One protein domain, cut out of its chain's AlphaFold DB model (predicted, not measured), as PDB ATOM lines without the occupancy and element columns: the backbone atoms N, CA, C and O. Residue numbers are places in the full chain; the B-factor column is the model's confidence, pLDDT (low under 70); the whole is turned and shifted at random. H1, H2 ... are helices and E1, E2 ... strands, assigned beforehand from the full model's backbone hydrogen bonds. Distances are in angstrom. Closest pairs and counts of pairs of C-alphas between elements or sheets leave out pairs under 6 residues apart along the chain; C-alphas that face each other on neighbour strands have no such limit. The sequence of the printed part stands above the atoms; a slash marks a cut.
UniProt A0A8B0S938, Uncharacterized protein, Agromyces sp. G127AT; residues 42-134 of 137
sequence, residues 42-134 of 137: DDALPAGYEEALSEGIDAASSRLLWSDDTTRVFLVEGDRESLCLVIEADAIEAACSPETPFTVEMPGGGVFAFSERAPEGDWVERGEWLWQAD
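This is residues 42 to 134 of the 137 residues of an uncharacterized protein of Agromyces sp. G127AT (UniProt A0A8B0S938). The domain is a small sandwich of two sheets face to face, a strongly twisted sheet of four strands, E1 to E4, and a smaller sheet of three, E5 to E7. The short helix H1 lies beyond one end of the strands, between E6 and E7 along the chain, and residues 42 to 57 run on the side of the larger sheet away from the smaller one. The printed part has 93 residues, with seven named strands and one named helix in the order E1 E2 E3 E4 E5 E6 H1 E7; the sheets run E1 - E2 - E3 - E4 and E5 - E6 - E7, both antiparallel. The class is mostly strand, though under half of the residues are in named elements. The whole is compact, with a radius of gyration of the C-alphas of 12.3 A and spans of 35 by 30 by 22 A.

Residues 42 to 57 hold no named element. E1, residues 58 to 67, begins at C-alpha 58 (40.015, -12.487, -57.182), bends by 74 degrees at residue 61 and is 20.8 A long. E2, residues 72 to 77, is 16.8 A long, E3, residues 83 to 88, 16.6 A, and E4, residues 92 to 97, 17.2 A. E5, residues 102 to 105, is 10.2 A long and E6, residues 111 to 114, 10.1 A. H1, residues 123 to 127, is 6.5 A long. E7, residues 130 to 133, is 9.5 A long and ends at C-alpha 133 (24.185, -16.527, -37.748).

E1 to E4 form a meander, each strand the antiparallel neighbour of the one before, in three hairpins. N 63 and O 75 of E1 and E2 are 2.9 A apart, N 74 and O 86 of E2 and E3 2.8 A, and N 85 and O 95 of E3 and E4 2.9 A, each within hydrogen-bond range. The chain changes sheets at the tight link E4 to E5. The two sheets make a sandwich, two sheets face to face, with best planes 13 degrees apart; the closest C-alphas of E4 and E5, those of Ala 95 and Val 104, are 7.2 A apart. E5 and E6 are a hairpin, with N 104 and O 112 at 2.8 A. E6 and E7 are antiparallel, with N 133 and O 111 at 3.4 A. E1 and E7 are only just apart, 8.3 A at the closest. H1 only grazes the larger sheet and is not on the smaller one; its O i to N i+4 pair is within hydrogen-bond range.

The two C-alphas farthest apart, those of Asp 90 and Glu 120, are 35.4 A apart. The printed part has no cut, and no link between named elements is long. The mean pLDDT of the printed part is 70.1; 39 residues are under 70, among them residues 104 to 134.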
ATOM      1  N   ASP A  42      32.652 -27.423 -56.789       81.31
ATOM      2  CA  ASP A  42      31.516 -26.562 -56.428       81.31
ATOM      3  C   ASP A  42      31.932 -25.266 -55.705       81.31
ATOM      4  O   ASP A  42      31.126 -24.350 -55.565       81.31
ATOM      5  N   ASP A  43      33.191 -25.162 -55.265       80.06
ATOM      6  CA  ASP A  43      33.729 -23.949 -54.644       80.06
ATOM      7  C   ASP A  43      34.001 -22.827 -55.657       80.06
ATOM      8  O   ASP A  43      34.194 -21.671 -55.273       80.06
ATOM      9  N   ALA A  44      34.081 -23.150 -56.949       85.19
ATOM     10  CA  ALA A  44      34.334 -22.167 -57.992       85.19
ATOM     11  C   ALA A  44      33.091 -21.306 -58.262       85.19
ATOM     12  O   ALA A  44      31.997 -21.826 -58.482       85.19
ATOM     13  N   LEU A  45      33.282 -19.986 -58.313       86.31
ATOM     14  CA  LEU A  45      32.271 -19.066 -58.822       86.31
ATOM     15  C   LEU A  45      31.881 -19.469 -60.252       86.31
ATOM     16  O   LEU A  45      32.766 -19.660 -61.096       86.31
ATOM     17  N   PRO A  46      30.580 -19.586 -60.555       88.00
ATOM     18  CA  PRO A  46      30.137 -19.820 -61.918       88.00
ATOM     19  C   PRO A  46      30.518 -18.660 -62.844       88.00
ATOM     20  O   PRO A  46      30.573 -17.499 -62.441       88.00
ATOM     21  N   ALA A  47      30.735 -18.979 -64.120       85.62
ATOM     22  CA  ALA A  47      31.060 -17.972 -65.125       85.62
ATOM     23  C   ALA A  47      29.943 -16.918 -65.247       85.62
ATOM     24  O   ALA A  47      28.764 -17.265 -65.347       85.62
ATOM     25  N   GLY A  48      30.328 -15.644 -65.303       83.94
ATOM     26  CA  GLY A  48      29.431 -14.487 -65.385       83.94
ATOM     27  C   GLY A  48      29.209 -13.783 -64.046       83.94
ATOM     28  O   GLY A  48      28.694 -12.668 -64.026       83.94
ATOM     29  N   TYR A  49      29.623 -14.383 -62.929       84.62
ATOM     30  CA  TYR A  49      29.497 -13.764 -61.607       84.62
ATOM     31  C   TYR A  49      30.554 -12.693 -61.371       84.62
ATOM     32  O   TYR A  49      30.385 -11.830 -60.514       84.62
ATOM     33  N   GLU A  50      31.631 -12.716 -62.154       81.38
ATOM     34  CA  GLU A  50      32.688 -11.715 -62.114       81.38
ATOM     35  C   GLU A  50      32.155 -10.311 -62.434       81.38
ATOM     36  O   GLU A  50      32.744  -9.326 -62.007       81.38
ATOM     37  N   GLU A  51      31.016 -10.202 -63.128       79.62
ATOM     38  CA  GLU A  51      30.347  -8.923 -63.393       79.62
ATOM     39  C   GLU A  51      29.730  -8.295 -62.135       79.62
ATOM     40  O   GLU A  51      29.598  -7.073 -62.058       79.62
ATOM     41  N   ALA A  52      29.361  -9.114 -61.143       75.56
ATOM     42  CA  ALA A  52      28.878  -8.639 -59.848       75.56
ATOM     43  C   ALA A  52      30.029  -8.229 -58.915       75.56
ATOM     44  O   ALA A  52      29.809  -7.560 -57.904       75.56
ATOM     45  N   LEU A  53      31.260  -8.614 -59.255       77.75
ATOM     46  CA  LEU A  53      32.451  -8.290 -58.492       77.75
ATOM     47  C   LEU A  53      32.998  -6.915 -58.901       77.75
ATOM     48  O   LEU A  53      33.131  -6.582 -60.076       77.75
ATOM     49  N   SER A  54      33.348  -6.102 -57.904       73.38
ATOM     50  CA  SER A  54      34.126  -4.882 -58.129       73.38
ATOM     51  C   SER A  54      35.552  -5.201 -58.598       73.38
ATOM     52  O   SER A  54      36.088  -6.283 -58.363       73.38
ATOM     53  N   GLU A  55      36.182  -4.235 -59.265       71.94
ATOM     54  CA  GLU A  55      37.552  -4.367 -59.765       71.94
ATOM     55  C   GLU A  55      38.535  -4.657 -58.615       71.94
ATOM     56  O   GLU A  55      38.523  -3.966 -57.599       71.94
ATOM     57  N   GLY A  56      39.395  -5.668 -58.783       67.56
ATOM     58  CA  GLY A  56      40.383  -6.071 -57.770       67.56
ATOM     59  C   GLY A  56      39.988  -7.278 -56.915       67.56
ATOM     60  O   GLY A  56      40.797  -7.707 -56.097       67.56
ATOM     61  N   ILE A  57      38.802  -7.851 -57.132       76.44
ATOM     62  CA  ILE A  57      38.376  -9.097 -56.487       76.44
ATOM     63  C   ILE A  57      38.889 -10.304 -57.279       76.44
ATOM     64  O   ILE A  57      38.719 -10.382 -58.498       76.44
ATOM     65  N   ASP A  58      39.510 -11.256 -56.584       80.06
ATOM     66  CA  ASP A  58      40.015 -12.487 -57.182       80.06
ATOM     67  C   ASP A  58      38.930 -13.566 -57.183       80.06
ATOM     68  O   ASP A  58      38.806 -14.344 -56.241       80.06
ATOM     69  N   ALA A  59      38.157 -13.663 -58.265       80.44
ATOM     70  CA  ALA A  59      37.130 -14.696 -58.415       80.44
ATOM     71  C   ALA A  59      37.676 -16.132 -58.265       80.44
ATOM     72  O   ALA A  59      36.935 -17.032 -57.874       80.44
ATOM     73  N   ALA A  60      38.969 -16.371 -58.526       80.50
ATOM     74  CA  ALA A  60      39.562 -17.696 -58.374       80.50
ATOM     75  C   ALA A  60      39.725 -18.105 -56.902       80.50
ATOM     76  O   ALA A  60      39.791 -19.301 -56.606       80.50
ATOM     77  N   SER A  61      39.732 -17.154 -55.969       78.12
ATOM     78  CA  SER A  61      39.769 -17.418 -54.524       78.12
ATOM     79  C   SER A  61      38.446 -17.954 -53.959       78.12
ATOM     80  O   SER A  61      38.392 -18.335 -52.792       78.12
ATOM     81  N   SER A  62      37.386 -18.010 -54.776       83.25
ATOM     82  CA  SER A  62      36.041 -18.306 -54.298       83.25
ATOM     83  C   SER A  62      35.923 -19.629 -53.546       83.25
ATOM     84  O   SER A  62      36.580 -20.622 -53.883       83.25
ATOM     85  N   ARG A  63      35.015 -19.654 -52.571       79.62
ATOM     86  CA  ARG A  63      34.565 -20.872 -51.902       79.62
ATOM     87  C   ARG A  63      33.058 -20.841 -51.666       79.62
ATOM     88  O   ARG A  63      32.525 -19.793 -51.305       79.62
ATOM     89  N   LEU A  64      32.386 -21.978 -51.837       80.00
ATOM     90  CA  LEU A  64      30.946 -22.093 -51.598       80.00
ATOM     91  C   LEU A  64      30.704 -22.266 -50.096       80.00
ATOM     92  O   LEU A  64      31.210 -23.196 -49.473       80.00
ATOM     93  N   LEU A  65      29.932 -21.353 -49.515       74.19
ATOM     94  CA  LEU A  65      29.615 -21.318 -48.084       74.19
ATOM     95  C   LEU A  65      28.390 -22.144 -47.776       74.19
ATOM     96  O   LEU A  65      28.328 -22.873 -46.790       74.19
ATOM     97  N   TRP A  66      27.382 -21.947 -48.612       73.44
ATOM     98  CA  TRP A  66      26.061 -22.475 -48.402       73.44
ATOM     99  C   TRP A  66      25.317 -22.495 -49.727       73.44
ATOM    100  O   TRP A  66      25.478 -21.607 -50.567       73.44
ATOM    101  N   SER A  67      24.485 -23.510 -49.894       78.19
ATOM    102  CA  SER A  67      23.552 -23.577 -51.001       78.19
ATOM    103  C   SER A  67      22.301 -24.335 -50.598       78.19
ATOM    104  O   SER A  67      22.396 -25.367 -49.930       78.19
ATOM    105  N   ASP A  68      21.160 -23.883 -51.091       78.19
ATOM    106  CA  ASP A  68      19.944 -24.679 -51.194       78.19
ATOM    107  C   ASP A  68      19.464 -24.733 -52.654       78.19
ATOM    108  O   ASP A  68      20.226 -24.458 -53.585       78.19
ATOM    109  N   ASP A  69      18.210 -25.131 -52.875       78.31
ATOM    110  CA  ASP A  69      17.627 -25.240 -54.217       78.31
ATOM    111  C   ASP A  69      17.460 -23.881 -54.929       78.31
ATOM    112  O   ASP A  69      17.180 -23.842 -56.128       78.31
ATOM    113  N   THR A  70      17.579 -22.770 -54.201       79.25
ATOM    114  CA  THR A  70      17.235 -21.416 -54.662       79.25
ATOM    115  C   THR A  70      18.356 -20.407 -54.508       79.25
ATOM    116  O   THR A  70      18.374 -19.420 -55.235       79.25
ATOM    117  N   THR A  71      19.264 -20.632 -53.565       79.25
ATOM    118  CA  THR A  71      20.274 -19.659 -53.184       79.25
ATOM    119  C   THR A  71      21.633 -20.327 -53.073       79.25
ATOM    120  O   THR A  71      21.752 -21.426 -52.533       79.25
ATOM    121  N   ARG A  72      22.677 -19.644 -53.540       84.81
ATOM    122  CA  ARG A  72      24.077 -20.004 -53.313       84.81
ATOM    123  C   ARG A  72      24.831 -18.812 -52.769       84.81
ATOM    124  O   ARG A  72      24.663 -17.696 -53.246       84.81
ATOM    125  N   VAL A  73      25.683 -19.059 -51.788       80.69
ATOM    126  CA  VAL A  73      26.491 -18.026 -51.149       80.69
ATOM    127  C   VAL A  73      27.946 -18.433 -51.249       80.69
ATOM    128  O   VAL A  73      28.326 -19.503 -50.783       80.69
ATOM    129  N   PHE A  74      28.754 -17.568 -51.840       83.81
ATOM    130  CA  PHE A  74      30.187 -17.733 -52.002       83.81
ATOM    131  C   PHE A  74      30.926 -16.674 -51.191       83.81
ATOM    132  O   PHE A  74      30.458 -15.546 -51.050       83.81
ATOM    133  N   LEU A  75      32.107 -17.023 -50.696       80.62
ATOM    134  CA  LEU A  75      33.078 -16.075 -50.162       80.62
ATOM    135  C   LEU A  75      34.219 -15.931 -51.160       80.62
ATOM    136  O   LEU A  75      34.674 -16.927 -51.715       80.62
ATOM    137  N   VAL A  76      34.668 -14.700 -51.373       82.62
ATOM    138  CA  VAL A  76      35.697 -14.334 -52.345       82.62
ATOM    139  C   VAL A  76      36.644 -13.325 -51.707       82.62
ATOM    140  O   VAL A  76      36.214 -12.437 -50.971       82.62
ATOM    141  N   GLU A  77      37.931 -13.437 -51.998       76.19
ATOM    142  CA  GLU A  77      38.940 -12.457 -51.612       76.19
ATOM    143  C   GLU A  77      38.868 -11.224 -52.507       76.19
ATOM    144  O   GLU A  77      38.926 -11.309 -53.738       76.19
ATOM    145  N   GLY A  78      38.759 -10.064 -51.868       71.12
ATOM    146  CA  GLY A  78      38.848  -8.765 -52.509       71.12
ATOM    147  C   GLY A  78      40.248  -8.154 -52.430       71.12
ATOM    148  O   GLY A  78      41.203  -8.737 -51.909       71.12
ATOM    149  N   ASP A  79      40.378  -6.927 -52.930       69.25
ATOM    150  CA  ASP A  79      41.610  -6.156 -52.816       69.25
ATOM    151  C   ASP A  79      41.834  -5.674 -51.370       69.25
ATOM    152  O   ASP A  79      40.901  -5.541 -50.579       69.25
ATOM    153  N   ARG A  80      43.093  -5.379 -51.012       63.50
ATOM    154  CA  ARG A  80      43.465  -4.772 -49.714       63.50
ATOM    155  C   ARG A  80      42.910  -5.502 -48.480       63.50
ATOM    156  O   ARG A  80      42.447  -4.850 -47.551       63.50
ATOM    157  N   GLU A  81      42.990  -6.830 -48.472       60.19
ATOM    158  CA  GLU A  81      42.526  -7.663 -47.348       60.19
ATOM    159  C   GLU A  81      40.998  -7.661 -47.161       60.19
ATOM    160  O   GLU A  81      40.507  -8.113 -46.129       60.19
ATOM    161  N   SER A  82      40.237  -7.190 -48.158       72.12
ATOM    162  CA  SER A  82      38.781  -7.265 -48.119       72.12
ATOM    163  C   SER A  82      38.253  -8.662 -48.426       72.12
ATOM    164  O   SER A  82      38.881  -9.471 -49.110       72.12
ATOM    165  N   LEU A  83      37.072  -8.940 -47.891       76.62
ATOM    166  CA  LEU A  83      36.314 -10.159 -48.119       76.62
ATOM    167  C   LEU A  83      34.966  -9.797 -48.710       76.62
ATOM    168  O   LEU A  83      34.316  -8.857 -48.255       76.62
ATOM    169  N   CYS A  84      34.549 -10.567 -49.702       79.81
ATOM    170  CA  CYS A  84      33.312 -10.361 -50.424       79.81
ATOM    171  C   CYS A  84      32.421 -11.588 -50.298       79.81
ATOM    172  O   CYS A  84      32.848 -12.705 -50.579       79.81
ATOM    173  N   LEU A  85      31.171 -11.371 -49.911       82.75
ATOM    174  CA  LEU A  85      30.120 -12.366 -50.056       82.75
ATOM    175  C   LEU A  85      29.432 -12.149 -51.395       82.75
ATOM    176  O   LEU A  85      28.966 -11.044 -51.661       82.75
ATOM    177  N   VAL A  86      29.378 -13.192 -52.215       85.38
ATOM    178  CA  VAL A  86      28.625 -13.219 -53.470       85.38
ATOM    179  C   VAL A  86      27.433 -14.134 -53.289       85.38
ATOM    180  O   VAL A  86      27.586 -15.282 -52.885       85.38
ATOM    181  N   ILE A  87      26.249 -13.627 -53.587       83.94
ATOM    182  CA  ILE A  87      24.987 -14.322 -53.383       83.94
ATOM    183  C   ILE A  87      24.318 -14.463 -54.746       83.94
ATOM    184  O   ILE A  87      24.058 -13.465 -55.411       83.94
ATOM    185  N   GLU A  88      24.039 -15.697 -55.152       86.44
ATOM    186  CA  GLU A  88      23.095 -16.007 -56.224       86.44
ATOM    187  C   GLU A  88      21.760 -16.363 -55.576       86.44
ATOM    188  O   GLU A  88      21.683 -17.358 -54.865       86.44
ATOM    189  N   ALA A  89      20.724 -15.573 -55.839       83.62
ATOM    190  CA  ALA A  89      19.330 -15.917 -55.560       83.62
ATOM    191  C   ALA A  89      18.475 -15.531 -56.784       83.62
ATOM    192  O   ALA A  89      18.748 -15.977 -57.896       83.62
ATOM    193  N   ASP A  90      17.493 -14.633 -56.628       82.12
ATOM    194  CA  ASP A  90      16.757 -14.038 -57.760       82.12
ATOM    195  C   ASP A  90      17.650 -13.144 -58.651       82.12
ATOM    196  O   ASP A  90      17.345 -12.904 -59.823       82.12
ATOM    197  N   ALA A  91      18.749 -12.638 -58.087       83.19
ATOM    198  CA  ALA A  91      19.796 -11.877 -58.756       83.19
ATOM    199  C   ALA A  91      21.165 -12.235 -58.154       83.19
ATOM    200  O   ALA A  91      21.236 -12.838 -57.082       83.19
ATOM    201  N   ILE A  92      22.238 -11.856 -58.855       85.81
ATOM    202  CA  ILE A  92      23.607 -11.970 -58.343       85.81
ATOM    203  C   ILE A  92      23.963 -10.651 -57.659       85.81
ATOM    204  O   ILE A  92      23.964  -9.598 -58.299       85.81
ATOM    205  N   GLU A  93      24.277 -10.713 -56.372       83.25
ATOM    206  CA  GLU A  93      24.675  -9.562 -55.563       83.25
ATOM    207  C   GLU A  93      26.008  -9.840 -54.867       83.25
ATOM    208  O   GLU A  93      26.313 -10.981 -54.523       83.25
ATOM    209  N   ALA A  94      26.808  -8.796 -54.649       82.75
ATOM    210  CA  ALA A  94      28.061  -8.903 -53.915       82.75
ATOM    211  C   ALA A  94      28.176  -7.802 -52.859       82.75
ATOM    212  O   ALA A  94      27.892  -6.633 -53.126       82.75
ATOM    213  N   ALA A  95      28.630  -8.171 -51.665       80.19
ATOM    214  CA  ALA A  95      28.898  -7.252 -50.567       80.19
ATOM    215  C   ALA A  95      30.314  -7.484 -50.039       80.19
ATOM    216  O   ALA A  95      30.633  -8.581 -49.582       80.19
ATOM    217  N   CYS A  96      31.151  -6.449 -50.102       77.81
ATOM    218  CA  CYS A  96      32.553  -6.509 -49.698       77.81
ATOM    219  C   CYS A  96      32.813  -5.662 -48.455       77.81
ATOM    220  O   CYS A  96      32.351  -4.522 -48.369       77.81
ATOM    221  N   SER A  97      33.602  -6.192 -47.527       76.06
ATOM    222  CA  SER A  97      34.088  -5.469 -46.354       76.06
ATOM    223  C   SER A  97      35.611  -5.579 -46.261       76.06
ATOM    224  O   SER A  97      36.133  -6.692 -46.335       76.06
ATOM    225  N   PRO A  98      36.341  -4.464 -46.073       71.25
ATOM    226  CA  PRO A  98      37.772  -4.491 -45.766       71.25
ATOM    227  C   PRO A  98      38.068  -4.930 -44.326       71.25
ATOM    228  O   PRO A  98      39.224  -5.130 -43.972       71.25
ATOM    229  N   GLU A  99      37.045  -5.034 -43.475       65.56
ATOM    230  CA  GLU A  99      37.194  -5.291 -42.046       65.56
ATOM    231  C   GLU A  99      36.389  -6.517 -41.615       65.56
ATOM    232  O   GLU A  99      35.272  -6.756 -42.081       65.56
ATOM    233  N   THR A 100      36.965  -7.267 -40.678       63.88
ATOM    234  CA  THR A 100      36.328  -8.369 -39.954       63.88
ATOM    235  C   THR A 100      36.186  -7.974 -38.476       63.88
ATOM    236  O   THR A 100      37.143  -7.421 -37.931       63.88
ATOM    237  N   PRO A 101      35.068  -8.265 -37.785       65.94
ATOM    238  CA  PRO A 101      33.907  -9.004 -38.264       65.94
ATOM    239  C   PRO A 101      33.024  -8.141 -39.173       65.94
ATOM    240  O   PRO A 101      32.973  -6.922 -39.017       65.94
ATOM    241  N   PHE A 102      32.292  -8.764 -40.091       69.31
ATOM    242  CA  PHE A 102      31.272  -8.072 -40.879       69.31
ATOM    243  C   PHE A 102      30.016  -8.923 -40.990       69.31
ATOM    244  O   PHE A 102      30.086 -10.146 -40.948       69.31
ATOM    245  N   THR A 103      28.869  -8.274 -41.142       70.12
ATOM    246  CA  THR A 103      27.581  -8.952 -41.271       70.12
ATOM    247  C   THR A 103      26.906  -8.502 -42.556       70.12
ATOM    248  O   THR A 103      26.858  -7.306 -42.836       70.12
ATOM    249  N   VAL A 104      26.375  -9.450 -43.323       68.81
ATOM    250  CA  VAL A 104      25.583  -9.198 -44.529       68.81
ATOM    251  C   VAL A 104      24.192  -9.772 -44.320       68.81
ATOM    252  O   VAL A 104      24.022 -10.967 -44.083       68.81
ATOM    253  N   GLU A 105      23.192  -8.901 -44.395       67.81
ATOM    254  CA  GLU A 105      21.786  -9.293 -44.403       67.81
ATOM    255  C   GLU A 105      21.354  -9.544 -45.851       67.81
ATOM    256  O   GLU A 105      21.519  -8.684 -46.715       67.81
ATOM    257  N   MET A 106      20.808 -10.726 -46.121       61.91
ATOM    258  CA  MET A 106      20.321 -11.099 -47.442       61.91
ATOM    259  C   MET A 106      18.928 -10.529 -47.719       61.91
ATOM    260  O   MET A 106      18.072 -10.505 -46.820       61.91
ATOM    261  N   PRO A 107      18.623 -10.222 -48.991       54.41
ATOM    262  CA  PRO A 107      17.245 -10.146 -49.454       54.41
ATOM    263  C   PRO A 107      16.533 -11.476 -49.144       54.41
ATOM    264  O   PRO A 107      16.946 -12.530 -49.611       54.41
ATOM    265  N   GLY A 108      15.485 -11.451 -48.312       57.34
ATOM    266  CA  GLY A 108      14.751 -12.662 -47.905       57.34
ATOM    267  C   GLY A 108      15.008 -13.155 -46.473       57.34
ATOM    268  O   GLY A 108      14.323 -14.075 -46.037       57.34
ATOM    269  N   GLY A 109      15.896 -12.502 -45.708       54.00
ATOM    270  CA  GLY A 109      15.940 -12.636 -44.241       54.00
ATOM    271  C   GLY A 109      17.024 -13.546 -43.652       54.00
ATOM    272  O   GLY A 109      16.944 -13.872 -42.472       54.00
ATOM    273  N   GLY A 110      18.038 -13.946 -44.425       63.41
ATOM    274  CA  GLY A 110      19.227 -14.623 -43.885       63.41
ATOM    275  C   GLY A 110      20.311 -13.630 -43.463       63.41
ATOM    276  O   GLY A 110      20.537 -12.649 -44.162       63.41
ATOM    277  N   VAL A 111      20.999 -13.878 -42.348       65.62
ATOM    278  CA  VAL A 111      22.102 -13.032 -41.866       65.62
ATOM    279  C   VAL A 111      23.399 -13.842 -41.869       65.62
ATOM    280  O   VAL A 111      23.511 -14.861 -41.191       65.62
ATOM    281  N   PHE A 112      24.390 -13.385 -42.629       65.75
ATOM    282  CA  PHE A 112      25.719 -13.996 -42.701       65.75
ATOM    283  C   PHE A 112      26.684 -13.146 -41.896       65.75
ATOM    284  O   PHE A 112      26.761 -11.943 -42.123       65.75
ATOM    285  N   ALA A 113      27.414 -13.751 -40.962       62.06
ATOM    286  CA  ALA A 113      28.383 -13.050 -40.133       62.06
ATOM    287  C   ALA A 113      29.780 -13.646 -40.335       62.06
ATOM    288  O   ALA A 113      29.995 -14.849 -40.227       62.06
ATOM    289  N   PHE A 114      30.746 -12.781 -40.608       66.00
ATOM    290  CA  PHE A 114      32.167 -13.084 -40.624       66.00
ATOM    291  C   PHE A 114      32.793 -12.604 -39.315       66.00
ATOM    292  O   PHE A 114      32.430 -11.534 -38.832       66.00
ATOM    293  N   SER A 115      33.732 -13.352 -38.739       57.28
ATOM    294  CA  SER A 115      34.248 -13.098 -37.388       57.28
ATOM    295  C   SER A 115      35.641 -12.475 -37.303       57.28
ATOM    296  O   SER A 115      36.364 -12.413 -38.288       57.28
ATOM    297  N   GLU A 116      35.991 -11.976 -36.108       49.16
ATOM    298  CA  GLU A 116      36.928 -10.864 -35.834       49.16
ATOM    299  C   GLU A 116      38.392 -11.006 -36.283       49.16
ATOM    300  O   GLU A 116      39.154 -10.044 -36.159       49.16
ATOM    301  N   ARG A 117      38.830 -12.160 -36.787       45.09
ATOM    302  CA  ARG A 117      40.164 -12.290 -37.385       45.09
ATOM    303  C   ARG A 117      40.290 -13.627 -38.089       45.09
ATOM    304  O   ARG A 117      40.356 -14.663 -37.433       45.09
ATOM    305  N   ALA A 118      40.411 -13.600 -39.410       47.97
ATOM    306  CA  ALA A 118      40.950 -14.748 -40.118       47.97
ATOM    307  C   ALA A 118      42.389 -14.996 -39.601       47.97
ATOM    308  O   ALA A 118      43.165 -14.033 -39.538       47.97
ATOM    309  N   PRO A 119      42.767 -16.216 -39.174       43.41
ATOM    310  CA  PRO A 119      44.125 -16.480 -38.702       43.41
ATOM    311  C   PRO A 119      45.171 -16.089 -39.763       43.41
ATOM    312  O   PRO A 119      44.910 -16.121 -40.970       43.41
ATOM    313  N   GLU A 120      46.367 -15.681 -39.333       44.31
ATOM    314  CA  GLU A 120      47.515 -15.577 -40.243       44.31
ATOM    315  C   GLU A 120      47.875 -17.001 -40.707       44.31
ATOM    316  O   GLU A 120      48.319 -17.809 -39.896       44.31
ATOM    317  N   GLY A 121      47.630 -17.322 -41.984       51.66
ATOM    318  CA  GLY A 121      47.725 -18.682 -42.530       51.66
ATOM    319  C   GLY A 121      47.201 -18.780 -43.971       51.66
ATOM    320  O   GLY A 121      46.756 -17.783 -44.544       51.66
ATOM    321  N   ASP A 122      47.289 -19.978 -44.552       51.56
ATOM    322  CA  ASP A 122      46.654 -20.348 -45.828       51.56
ATOM    323  C   ASP A 122      45.123 -20.256 -45.679       51.56
ATOM    324  O   ASP A 122      44.557 -20.623 -44.653       51.56
ATOM    325  N   TRP A 123      44.445 -19.749 -46.704       48.44
ATOM    326  CA  TRP A 123      42.996 -19.572 -46.783       48.44
ATOM    327  C   TRP A 123      42.156 -20.827 -46.506       48.44
ATOM    328  O   TRP A 123      41.001 -20.699 -46.099       48.44
ATOM    329  N   VAL A 124      42.732 -22.026 -46.636       49.97
ATOM    330  CA  VAL A 124      42.124 -23.281 -46.164       49.97
ATOM    331  C   VAL A 124      41.833 -23.239 -44.655       49.97
ATOM    332  O   VAL A 124      40.764 -23.677 -44.246       49.97
ATOM    333  N   GLU A 125      42.712 -22.645 -43.841       47.41
ATOM    334  CA  GLU A 125      42.526 -22.496 -42.384       47.41
ATOM    335  C   GLU A 125      41.578 -21.338 -42.023       47.41
ATOM    336  O   GLU A 125      41.020 -21.289 -40.928       47.41
ATOM    337  N   ARG A 126      41.375 -20.377 -42.936       51.84
ATOM    338  CA  ARG A 126      40.502 -19.210 -42.707       51.84
ATOM    339  C   ARG A 126      39.023 -19.523 -42.910       51.84
ATOM    340  O   ARG A 126      38.190 -18.910 -42.247       51.84
ATOM    341  N   GLY A 127      38.707 -20.484 -43.782       51.47
ATOM    342  CA  GLY A 127      37.343 -20.984 -43.975       51.47
ATOM    343  C   GLY A 127      36.727 -21.527 -42.681       51.47
ATOM    344  O   GLY A 127      35.556 -21.276 -42.419       51.47
ATOM    345  N   GLU A 128      37.531 -22.135 -41.802       49.66
ATOM    346  CA  GLU A 128      37.090 -22.731 -40.525       49.66
ATOM    347  C   GLU A 128      36.423 -21.742 -39.537       49.66
ATOM    348  O   GLU A 128      35.874 -22.163 -38.519       49.66
ATOM    349  N   TRP A 129      36.459 -20.429 -39.809       47.50
ATOM    350  CA  TRP A 129      35.972 -19.362 -38.919       47.50
ATOM    351  C   TRP A 129      34.719 -18.628 -39.416       47.50
ATOM    352  O   TRP A 129      34.316 -17.628 -38.811       47.50
ATOM    353  N   LEU A 130      34.102 -19.093 -40.507       52.88
ATOM    354  CA  LEU A 130      32.841 -18.554 -41.011       52.88
ATOM    355  C   LEU A 130      31.650 -19.281 -40.373       52.88
ATOM    356  O   LEU A 130      31.581 -20.507 -40.395       52.88
ATOM    357  N   TRP A 131      30.673 -18.529 -39.865       52.88
ATOM    358  CA  TRP A 131      29.421 -19.095 -39.371       52.88
ATOM    359  C   TRP A 131      28.207 -18.379 -39.954       52.88
ATOM    360  O   TRP A 131      28.160 -17.154 -40.077       52.88
ATOM    361  N   GLN A 132      27.175 -19.153 -40.273       52.69
ATOM    362  CA  GLN A 132      25.842 -18.607 -40.470       52.69
ATOM    363  C   GLN A 132      25.314 -18.183 -39.095       52.69
ATOM    364  O   GLN A 132      25.320 -18.978 -38.155       52.69
ATOM    365  N   ALA A 133      24.908 -16.920 -38.945       48.34
ATOM    366  CA  ALA A 133      24.185 -16.527 -37.748       48.34
ATOM    367  C   ALA A 133      22.763 -17.068 -37.905       48.34
ATOM    368  O   ALA A 133      22.048 -16.659 -38.822       48.34
ATOM    369  N   ASP A 134      22.359 -18.001 -37.044       50.44
ATOM    370  CA  ASP A 134      20.951 -18.362 -36.932       50.44
ATOM    371  C   ASP A 134      20.179 -17.073 -36.635       50.44
ATOM    372  O   ASP A 134      20.341 -16.457 -35.579       50.44
TER     373      ASP A 134